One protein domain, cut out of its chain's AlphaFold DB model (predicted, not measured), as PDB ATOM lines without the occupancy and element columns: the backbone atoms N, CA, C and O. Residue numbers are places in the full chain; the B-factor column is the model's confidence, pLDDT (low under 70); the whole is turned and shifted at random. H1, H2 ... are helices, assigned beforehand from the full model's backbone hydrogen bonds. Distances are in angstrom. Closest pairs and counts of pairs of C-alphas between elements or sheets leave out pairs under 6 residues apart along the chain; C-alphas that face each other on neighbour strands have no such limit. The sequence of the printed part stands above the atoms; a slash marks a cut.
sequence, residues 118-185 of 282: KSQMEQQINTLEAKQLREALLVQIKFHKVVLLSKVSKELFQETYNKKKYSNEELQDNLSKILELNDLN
ATOM      1  N   LYS A 118     -38.710  11.448  37.442       75.19
ATOM      2  CA  LYS A 118     -40.053  11.788  36.920       75.19
ATOM      3  C   LYS A 118     -41.106  10.723  37.240       75.19
ATOM      4  O   LYS A 118     -42.180  11.040  37.740       75.19
ATOM      5  N   SER A 119     -40.779   9.447  37.035       77.50
ATOM      6  CA  SER A 119     -41.697   8.339  37.326       77.50
ATOM      7  C   SER A 119     -41.950   8.149  38.824       77.50
ATOM      8  O   SER A 119     -43.043   7.761  39.230       77.50
ATOM      9  N   GLN A 120     -40.954   8.434  39.668       78.19
ATOM     10  CA  GLN A 120     -41.087   8.334  41.122       78.19
ATOM     11  C   GLN A 120     -41.888   9.507  41.691       78.19
ATOM     12  O   GLN A 120     -42.671   9.315  42.620       78.19
ATOM     13  N   MET A 121     -41.749  10.699  41.108       80.69
ATOM     14  CA  MET A 121     -42.557  11.864  41.453       80.69
ATOM     15  C   MET A 121     -44.051  11.548  41.308       80.69
ATOM     16  O   MET A 121     -44.803  11.746  42.260       80.69
ATOM     17  N   GLU A 122     -44.484  11.014  40.164       79.62
ATOM     18  CA  GLU A 122     -45.896  10.684  39.916       79.62
ATOM     19  C   GLU A 122     -46.442   9.647  40.912       79.62
ATOM     20  O   GLU A 122     -47.568   9.763  41.400       79.62
ATOM     21  N   GLN A 123     -45.626   8.660  41.288       79.88
ATOM     22  CA  GLN A 123     -45.998   7.661  42.293       79.88
ATOM     23  C   GLN A 123     -46.124   8.271  43.697       79.88
ATOM     24  O   GLN A 123     -47.078   7.981  44.425       79.88
ATOM     25  N   GLN A 124     -45.193   9.145  44.081       77.50
ATOM     26  CA  GLN A 124     -45.183   9.789  45.397       77.50
ATOM     27  C   GLN A 124     -46.301  10.825  45.546       77.50
ATOM     28  O   GLN A 124     -46.857  10.969  46.637       77.50
ATOM     29  N   ILE A 125     -46.707  11.480  44.454       81.75
ATOM     30  CA  ILE A 125     -47.865  12.385  44.429       81.75
ATOM     31  C   ILE A 125     -49.158  11.649  44.803       81.75
ATOM     32  O   ILE A 125     -49.973  12.189  45.547       81.75
ATOM     33  N   ASN A 126     -49.321  10.408  44.339       79.19
ATOM     34  CA  ASN A 126     -50.510   9.599  44.620       79.19
ATOM     35  C   ASN A 126     -50.491   8.938  46.008       79.19
ATOM     36  O   ASN A 126     -51.533   8.509  46.498       79.19
ATOM     37  N   THR A 127     -49.317   8.841  46.638       83.31
ATOM     38  CA  THR A 127     -49.128   8.091  47.891       83.31
ATOM     39  C   THR A 127     -49.116   8.994  49.129       83.31
ATOM     40  O   THR A 127     -49.548   8.578  50.203       83.31
ATOM     41  N   LEU A 128     -48.617  10.228  49.006       81.50
ATOM     42  CA  LEU A 128     -48.381  11.126  50.141       81.50
ATOM     43  C   LEU A 128     -49.573  12.043  50.446       81.50
ATOM     44  O   LEU A 128     -50.246  12.563  49.560       81.50
ATOM     45  N   GLU A 129     -49.780  12.330  51.732       85.31
ATOM     46  CA  GLU A 129     -50.778  13.302  52.188       85.31
ATOM     47  C   GLU A 129     -50.397  14.737  51.766       85.31
ATOM     48  O   GLU A 129     -49.222  15.107  51.767       85.31
ATOM     49  N   ALA A 130     -51.381  15.600  51.478       79.69
ATOM     50  CA  ALA A 130     -51.173  16.932  50.890       79.69
ATOM     51  C   ALA A 130     -50.170  17.848  51.634       79.69
ATOM     52  O   ALA A 130     -49.522  18.692  51.010       79.69
ATOM     53  N   LYS A 131     -50.033  17.701  52.960       82.25
ATOM     54  CA  LYS A 131     -49.039  18.441  53.761       82.25
ATOM     55  C   LYS A 131     -47.627  17.876  53.595       82.25
ATOM     56  O   LYS A 131     -46.698  18.645  53.364       82.25
ATOM     57  N   GLN A 132     -47.484  16.554  53.661       84.81
ATOM     58  CA  GLN A 132     -46.202  15.863  53.494       84.81
ATOM     59  C   GLN A 132     -45.683  15.988  52.059       84.81
ATOM     60  O   GLN A 132     -44.497  16.212  51.850       84.81
ATOM     61  N   LEU A 133     -46.584  15.940  51.077       85.19
ATOM     62  CA  LEU A 133     -46.283  16.151  49.664       85.19
ATOM     63  C   LEU A 133     -45.667  17.532  49.427       85.19
ATOM     64  O   LEU A 133     -44.656  17.655  48.741       85.19
ATOM     65  N   ARG A 134     -46.234  18.581  50.033       84.88
ATOM     66  CA  ARG A 134     -45.692  19.938  49.909       84.88
ATOM     67  C   ARG A 134     -44.282  20.038  50.486       84.88
ATOM     68  O   ARG A 134     -43.413  20.648  49.868       84.88
ATOM     69  N   GLU A 135     -44.062  19.473  51.669       87.88
ATOM     70  CA  GLU A 135     -42.741  19.456  52.302       87.88
ATOM     71  C   GLU A 135     -41.727  18.685  51.455       87.88
ATOM     72  O   GLU A 135     -40.637  19.198  51.201       87.88
ATOM     73  N   ALA A 136     -42.114  17.517  50.940       87.62
ATOM     74  CA  ALA A 136     -41.278  16.703  50.072       87.62
ATOM     75  C   ALA A 136     -40.884  17.457  48.791       87.62
ATOM     76  O   ALA A 136     -39.697  17.567  48.500       87.62
ATOM     77  N   LEU A 137     -41.839  18.076  48.082       87.31
ATOM     78  CA  LEU A 137     -41.556  18.868  46.874       87.31
ATOM     79  C   LEU A 137     -40.582  20.018  47.146       87.31
ATOM     80  O   LEU A 137     -39.648  20.244  46.380       87.31
ATOM     81  N   LEU A 138     -40.761  20.737  48.256       88.00
ATOM     82  CA  LEU A 138     -39.858  21.825  48.627       88.00
ATOM     83  C   LEU A 138     -38.444  21.322  48.930       88.00
ATOM     84  O   LEU A 138     -37.471  21.979  48.555       88.00
ATOM     85  N   VAL A 139     -38.318  20.174  49.596       88.94
ATOM     86  CA  VAL A 139     -37.025  19.540  49.876       88.94
ATOM     87  C   VAL A 139     -36.357  19.071  48.582       88.94
ATOM     88  O   VAL A 139     -35.174  19.357  48.399       88.94
ATOM     89  N   GLN A 140     -37.099  18.460  47.651       87.31
ATOM     90  CA  GLN A 140     -36.597  18.065  46.327       87.31
ATOM     91  C   GLN A 140     -36.076  19.281  45.544       87.31
ATOM     92  O   GLN A 140     -34.913  19.322  45.140       87.31
ATOM     93  N   ILE A 141     -36.879  20.344  45.424       88.25
ATOM     94  CA  ILE A 141     -36.486  21.588  44.737       88.25
ATOM     95  C   ILE A 141     -35.248  22.220  45.398       88.25
ATOM     96  O   ILE A 141     -34.322  22.672  44.716       88.25
ATOM     97  N   LYS A 142     -35.187  22.244  46.738       87.44
ATOM     98  CA  LYS A 142     -34.013  22.736  47.480       87.44
ATOM     99  C   LYS A 142     -32.783  21.872  47.244       87.44
ATOM    100  O   LYS A 142     -31.690  22.428  47.143       87.44
ATOM    101  N   PHE A 143     -32.935  20.558  47.147       86.88
ATOM    102  CA  PHE A 143     -31.832  19.642  46.888       86.88
ATOM    103  C   PHE A 143     -31.233  19.875  45.499       86.88
ATOM    104  O   PHE A 143     -30.022  20.093  45.397       86.88
ATOM    105  N   HIS A 144     -32.070  19.985  44.462       83.94
ATOM    106  CA  HIS A 144     -31.612  20.337  43.113       83.94
ATOM    107  C   HIS A 144     -30.890  21.693  43.077       83.94
ATOM    108  O   HIS A 144     -29.855  21.848  42.429       83.94
ATOM    109  N   LYS A 145     -31.370  22.673  43.850       85.44
ATOM    110  CA  LYS A 145     -30.745  23.998  43.947       85.44
ATOM    111  C   LYS A 145     -29.404  24.001  44.686       85.44
ATOM    112  O   LYS A 145     -28.467  24.672  44.264       85.44
ATOM    113  N   VAL A 146     -29.348  23.366  45.858       82.62
ATOM    114  CA  VAL A 146     -28.262  23.540  46.841       82.62
ATOM    115  C   VAL A 146     -27.188  22.465  46.699       82.62
ATOM    116  O   VAL A 146     -26.008  22.766  46.895       82.62
ATOM    117  N   VAL A 147     -27.580  21.231  46.377       82.44
ATOM    118  CA  VAL A 147     -26.683  20.071  46.301       82.44
ATOM    119  C   VAL A 147     -26.279  19.800  44.856       82.44
ATOM    120  O   VAL A 147     -25.082  19.814  44.578       82.44
ATOM    121  N   LEU A 148     -27.250  19.638  43.948       80.00
ATOM    122  CA  LEU A 148     -26.985  19.335  42.532       80.00
ATOM    123  C   LEU A 148     -26.610  20.570  41.701       80.00
ATOM    124  O   LEU A 148     -26.065  20.433  40.613       80.00
ATOM    125  N   LEU A 149     -26.845  21.778  42.227       78.75
ATOM    126  CA  LEU A 149     -26.510  23.048  41.570       78.75
ATOM    127  C   LEU A 149     -27.078  23.155  40.140       78.75
ATOM    128  O   LEU A 149     -26.439  23.737  39.259       78.75
ATOM    129  N   SER A 150     -28.283  22.621  39.920       78.88
ATOM    130  CA  SER A 150     -28.960  22.624  38.622       78.88
ATOM    131  C   SER A 150     -29.029  24.040  38.033       78.88
ATOM    132  O   SER A 150     -29.475  24.987  38.692       78.88
ATOM    133  N   LYS A 151     -28.587  24.204  36.778       75.31
ATOM    134  CA  LYS A 151     -28.489  25.503  36.080       75.31
ATOM    135  C   LYS A 151     -29.835  25.946  35.499       75.31
ATOM    136  O   LYS A 151     -29.957  26.227  34.312       75.31
ATOM    137  N   VAL A 152     -30.850  26.020  36.349       79.88
ATOM    138  CA  VAL A 152     -32.222  26.369  35.964       79.88
ATOM    139  C   VAL A 152     -32.555  27.797  36.422       79.88
ATOM    140  O   VAL A 152     -31.854  28.385  37.255       79.88
ATOM    141  N   SER A 153     -33.598  28.407  35.848       80.38
ATOM    142  CA  SER A 153     -34.025  29.757  36.219       80.38
ATOM    143  C   SER A 153     -34.313  29.857  37.725       80.38
ATOM    144  O   SER A 153     -34.877  28.961  38.355       80.38
ATOM    145  N   LYS A 154     -33.913  30.978  38.337       78.94
ATOM    146  CA  LYS A 154     -34.028  31.179  39.794       78.94
ATOM    147  C   LYS A 154     -35.470  31.174  40.301       78.94
ATOM    148  O   LYS A 154     -35.668  31.065  41.508       78.94
ATOM    149  N   GLU A 155     -36.438  31.361  39.416       82.12
ATOM    150  CA  GLU A 155     -37.870  31.404  39.720       82.12
ATOM    151  C   GLU A 155     -38.407  30.013  40.061       82.12
ATOM    152  O   GLU A 155     -39.138  29.871  41.035       82.12
ATOM    153  N   LEU A 156     -37.926  28.976  39.368       80.00
ATOM    154  CA  LEU A 156     -38.344  27.585  39.580       80.00
ATOM    155  C   LEU A 156     -37.892  27.022  40.941       80.00
ATOM    156  O   LEU A 156     -38.452  26.052  41.438       80.00
ATOM    157  N   PHE A 157     -36.922  27.671  41.595       83.69
ATOM    158  CA  PHE A 157     -36.426  27.295  42.922       83.69
ATOM    159  C   PHE A 157     -37.021  28.106  44.086       83.69
ATOM    160  O   PHE A 157     -36.436  28.125  45.180       83.69
ATOM    161  N   GLN A 158     -38.084  28.878  43.855       82.00
ATOM    162  CA  GLN A 158     -38.713  29.722  44.876       82.00
ATOM    163  C   GLN A 158     -39.977  29.072  45.434       82.00
ATOM    164  O   GLN A 158     -40.701  28.382  44.734       82.00
ATOM    165  N   GLU A 159     -40.262  29.328  46.712       78.50
ATOM    166  CA  GLU A 159     -41.500  28.872  47.370       78.50
ATOM    167  C   GLU A 159     -42.646  29.888  47.218       78.50
ATOM    168  O   GLU A 159     -43.814  29.590  47.485       78.50
ATOM    169  N   THR A 160     -42.302  31.115  46.821       78.81
ATOM    170  CA  THR A 160     -43.215  32.248  46.701       78.81
ATOM    171  C   THR A 160     -42.854  33.105  45.503       78.81
ATOM    172  O   THR A 160     -41.680  33.428  45.327       78.81
ATOM    173  N   TYR A 161     -43.861  33.596  44.793       75.06
ATOM    174  CA  TYR A 161     -43.716  34.600  43.746       75.06
ATOM    175  C   TYR A 161     -44.708  35.732  43.984       75.06
ATOM    176  O   TYR A 161     -45.869  35.498  44.320       75.06
ATOM    177  N   ASN A 162     -44.244  36.981  43.896       71.69
ATOM    178  CA  ASN A 162     -45.067  38.173  44.147       71.69
ATOM    179  C   ASN A 162     -45.899  38.097  45.446       71.69
ATOM    180  O   ASN A 162     -47.087  38.413  45.463       71.69
ATOM    181  N   LYS A 163     -45.262  37.672  46.551       75.00
ATOM    182  CA  LYS A 163     -45.863  37.500  47.894       75.00
ATOM    183  C   LYS A 163     -46.966  36.430  47.998       75.00
ATOM    184  O   LYS A 163     -47.544  36.283  49.073       75.00
ATOM    185  N   LYS A 164     -47.236  35.659  46.940       80.50
ATOM    186  CA  LYS A 164     -48.114  34.482  46.978       80.50
ATOM    187  C   LYS A 164     -47.270  33.213  47.085       80.50
ATOM    188  O   LYS A 164     -46.220  33.118  46.456       80.50
ATOM    189  N   LYS A 165     -47.701  32.265  47.920       83.94
ATOM    190  CA  LYS A 165     -47.084  30.932  48.022       83.94
ATOM    191  C   LYS A 165     -47.533  30.097  46.831       83.94
ATOM    192  O   LYS A 165     -48.728  30.098  46.551       83.94
ATOM    193  N   TYR A 166     -46.606  29.381  46.200       83.00
ATOM    194  CA  TYR A 166     -46.965  28.467  45.120       83.00
ATOM    195  C   TYR A 166     -47.894  27.358  45.632       83.00
ATOM    196  O   TYR A 166     -47.727  26.879  46.770       83.00
ATOM    197  N   SER A 167     -48.879  26.984  44.818       84.75
ATOM    198  CA  SER A 167     -49.750  25.829  45.040       84.75
ATOM    199  C   SER A 167     -48.948  24.525  44.933       84.75
ATOM    200  O   SER A 167     -47.784  24.521  44.536       84.75
ATOM    201  N   ASN A 168     -49.537  23.401  45.346       82.44
ATOM    202  CA  ASN A 168     -48.853  22.113  45.227       82.44
ATOM    203  C   ASN A 168     -48.670  21.712  43.752       82.44
ATOM    204  O   ASN A 168     -47.614  21.194  43.416       82.44
ATOM    205  N   GLU A 169     -49.634  22.032  42.887       84.56
ATOM    206  CA  GLU A 169     -49.561  21.821  41.432       84.56
ATOM    207  C   GLU A 169     -48.440  22.667  40.805       84.56
ATOM    208  O   GLU A 169     -47.598  22.154  40.079       84.56
ATOM    209  N   GLU A 170     -48.329  23.943  41.188       85.25
ATOM    210  CA  GLU A 170     -47.255  24.822  40.702       85.25
ATOM    211  C   GLU A 170     -45.861  24.341  41.148       85.25
ATOM    212  O   GLU A 170     -44.884  24.477  40.415       85.25
ATOM    213  N   LEU A 171     -45.743  23.762  42.351       84.50
ATOM    214  CA  LEU A 171     -44.487  23.167  42.822       84.50
ATOM    215  C   LEU A 171     -44.148  21.860  42.087       84.50
ATOM    216  O   LEU A 171     -42.966  21.597  41.866       84.50
ATOM    217  N   GLN A 172     -45.151  21.068  41.700       85.69
ATOM    218  CA  GLN A 172     -44.962  19.877  40.866       85.69
ATOM    219  C   GLN A 172     -44.460  20.272  39.479       85.69
ATOM    220  O   GLN A 172     -43.422  19.768  39.059       85.69
ATOM    221  N   ASP A 173     -45.111  21.244  38.837       85.62
ATOM    222  CA  ASP A 173     -44.702  21.788  37.538       85.62
ATOM    223  C   ASP A 173     -43.289  22.381  37.571       85.62
ATOM    224  O   ASP A 173     -42.528  22.294  36.606       85.62
ATOM    225  N   ASN A 174     -42.914  23.016  38.682       86.00
ATOM    226  CA  ASN A 174     -41.567  23.547  38.842       86.00
ATOM    227  C   ASN A 174     -40.531  22.424  38.958       86.00
ATOM    228  O   ASN A 174     -39.473  22.513  38.336       86.00
ATOM    229  N   LEU A 175     -40.821  21.376  39.735       84.06
ATOM    230  CA  LEU A 175     -39.916  20.240  39.889       84.06
ATOM    231  C   LEU A 175     -39.835  19.404  38.600       84.06
ATOM    232  O   LEU A 175     -38.736  18.989  38.246       84.06
ATOM    233  N   SER A 176     -40.930  19.226  37.855       84.88
ATOM    234  CA  SER A 176     -40.921  18.493  36.581       84.88
ATOM    235  C   SER A 176     -40.073  19.221  35.543       84.88
ATOM    236  O   SER A 176     -39.187  18.609  34.958       84.88
ATOM    237  N   LYS A 177     -40.214  20.548  35.423       83.94
ATOM    238  CA  LYS A 177     -39.340  21.384  34.580       83.94
ATOM    239  C   LYS A 177     -37.873  21.312  34.999       83.94
ATOM    240  O   LYS A 177     -36.994  21.317  34.144       83.94
ATOM    241  N   ILE A 178     -37.587  21.269  36.304       84.38
ATOM    242  CA  ILE A 178     -36.212  21.102  36.802       84.38
ATOM    243  C   ILE A 178     -35.657  19.735  36.385       84.38
ATOM    244  O   ILE A 178     -34.512  19.676  35.946       84.38
ATOM    245  N   LEU A 179     -36.443  18.663  36.504       82.50
ATOM    246  CA  LEU A 179     -36.039  17.315  36.103       82.50
ATOM    247  C   LEU A 179     -35.875  17.204  34.584       82.50
ATOM    248  O   LEU A 179     -34.854  16.718  34.131       82.50
ATOM    249  N   GLU A 180     -36.799  17.739  33.785       82.06
ATOM    250  CA  GLU A 180     -36.679  17.781  32.321       82.06
ATOM    251  C   GLU A 180     -35.417  18.495  31.854       82.06
ATOM    252  O   GLU A 180     -34.703  17.985  30.998       82.06
ATOM    253  N   LEU A 181     -35.114  19.654  32.436       77.12
ATOM    254  CA  LEU A 181     -33.921  20.411  32.079       77.12
ATOM    255  C   LEU A 181     -32.630  19.783  32.615       77.12
ATOM    256  O   LEU A 181     -31.566  20.105  32.098       77.12
ATOM    257  N   ASN A 182     -32.689  18.936  33.644       71.62
ATOM    258  CA  ASN A 182     -31.520  18.185  34.103       71.62
ATOM    259  C   ASN A 182     -31.311  16.916  33.260       71.62
ATOM    260  O   ASN A 182     -30.192  16.711  32.812       71.62
ATOM    261  N   ASP A 183     -32.366  16.151  32.953       65.31
ATOM    262  CA  ASP A 183     -32.302  14.949  32.102       65.31
ATOM    263  C   ASP A 183     -31.792  15.286  30.689       65.31
ATOM    264  O   ASP A 183     -30.951  14.587  30.137       65.31
ATOM    265  N   LEU A 184     -32.249  16.403  30.108       51.91
ATOM    266  CA  LEU A 184     -31.788  16.868  28.791       51.91
ATOM    267  C   LEU A 184     -30.339  17.377  28.797       51.91
ATOM    268  O   LEU A 184     -29.753  17.551  27.732       51.91
ATOM    269  N   ASN A 185     -29.766  17.644  29.973       51.16
ATOM    270  CA  ASN A 185     -28.350  17.974  30.105       51.16
ATOM    271  C   ASN A 185     -27.478  16.734  30.356       51.16
ATOM    272  O   ASN A 185     -26.271  16.847  30.159       51.16
TER     273      ASN A 185
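AT A GLANCE: This is residues 118 to 185 of the 282 residues of an uncharacterized protein of Mytilus coruscus (UniProt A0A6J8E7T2). H3, the longest helix, and H2 pack side by side, and shorter H1 runs back beside them to complete a small three-helix bundle. A long link, residues 147 to 167, returns from H2 to H3 on the side away from H1. The printed part has 68 residues, with H1, H2 and H3 in chain order and no named strand: all helix, compact, radius of gyration of the C-alphas 11.6 A, spans 31 by 31 by 18 A.

HOW THE PARTS SIT: H3, residues 168 to 185, touches H2, residues 130 to 146, closest at C-alphas Asn 168 and Arg 134, 6.1 A. They run the same way at a shallow tilt of 33 degrees, only just short of steep. H1, residues 118 to 127, is close to both but not clearly touching; its closest C-alphas are Ile 125 to Leu 133 of H2, 6.6 A, and Lys 118 to Ser 176 of H3, 6.8 A. It runs opposite ways to both, at shallow tilts of 26 and 21 degrees. Every O i to N i+4 pair is within hydrogen-bond range in H1 and H2, and 13 of 14 in H3.

IN THESE COORDINATES: H3 spans 25.8 A, ending at C-alpha 185 (-28.350, 17.974, 30.105); H2 spans 24.2 A. H1 begins at C-alpha 118 (-40.053, 11.788, 36.920).

THE WHOLE: The printed part has no cut. H1 to H2 is a tight link, H2 to H3 a long one. Residues 183 to 185 have pLDDT under 70.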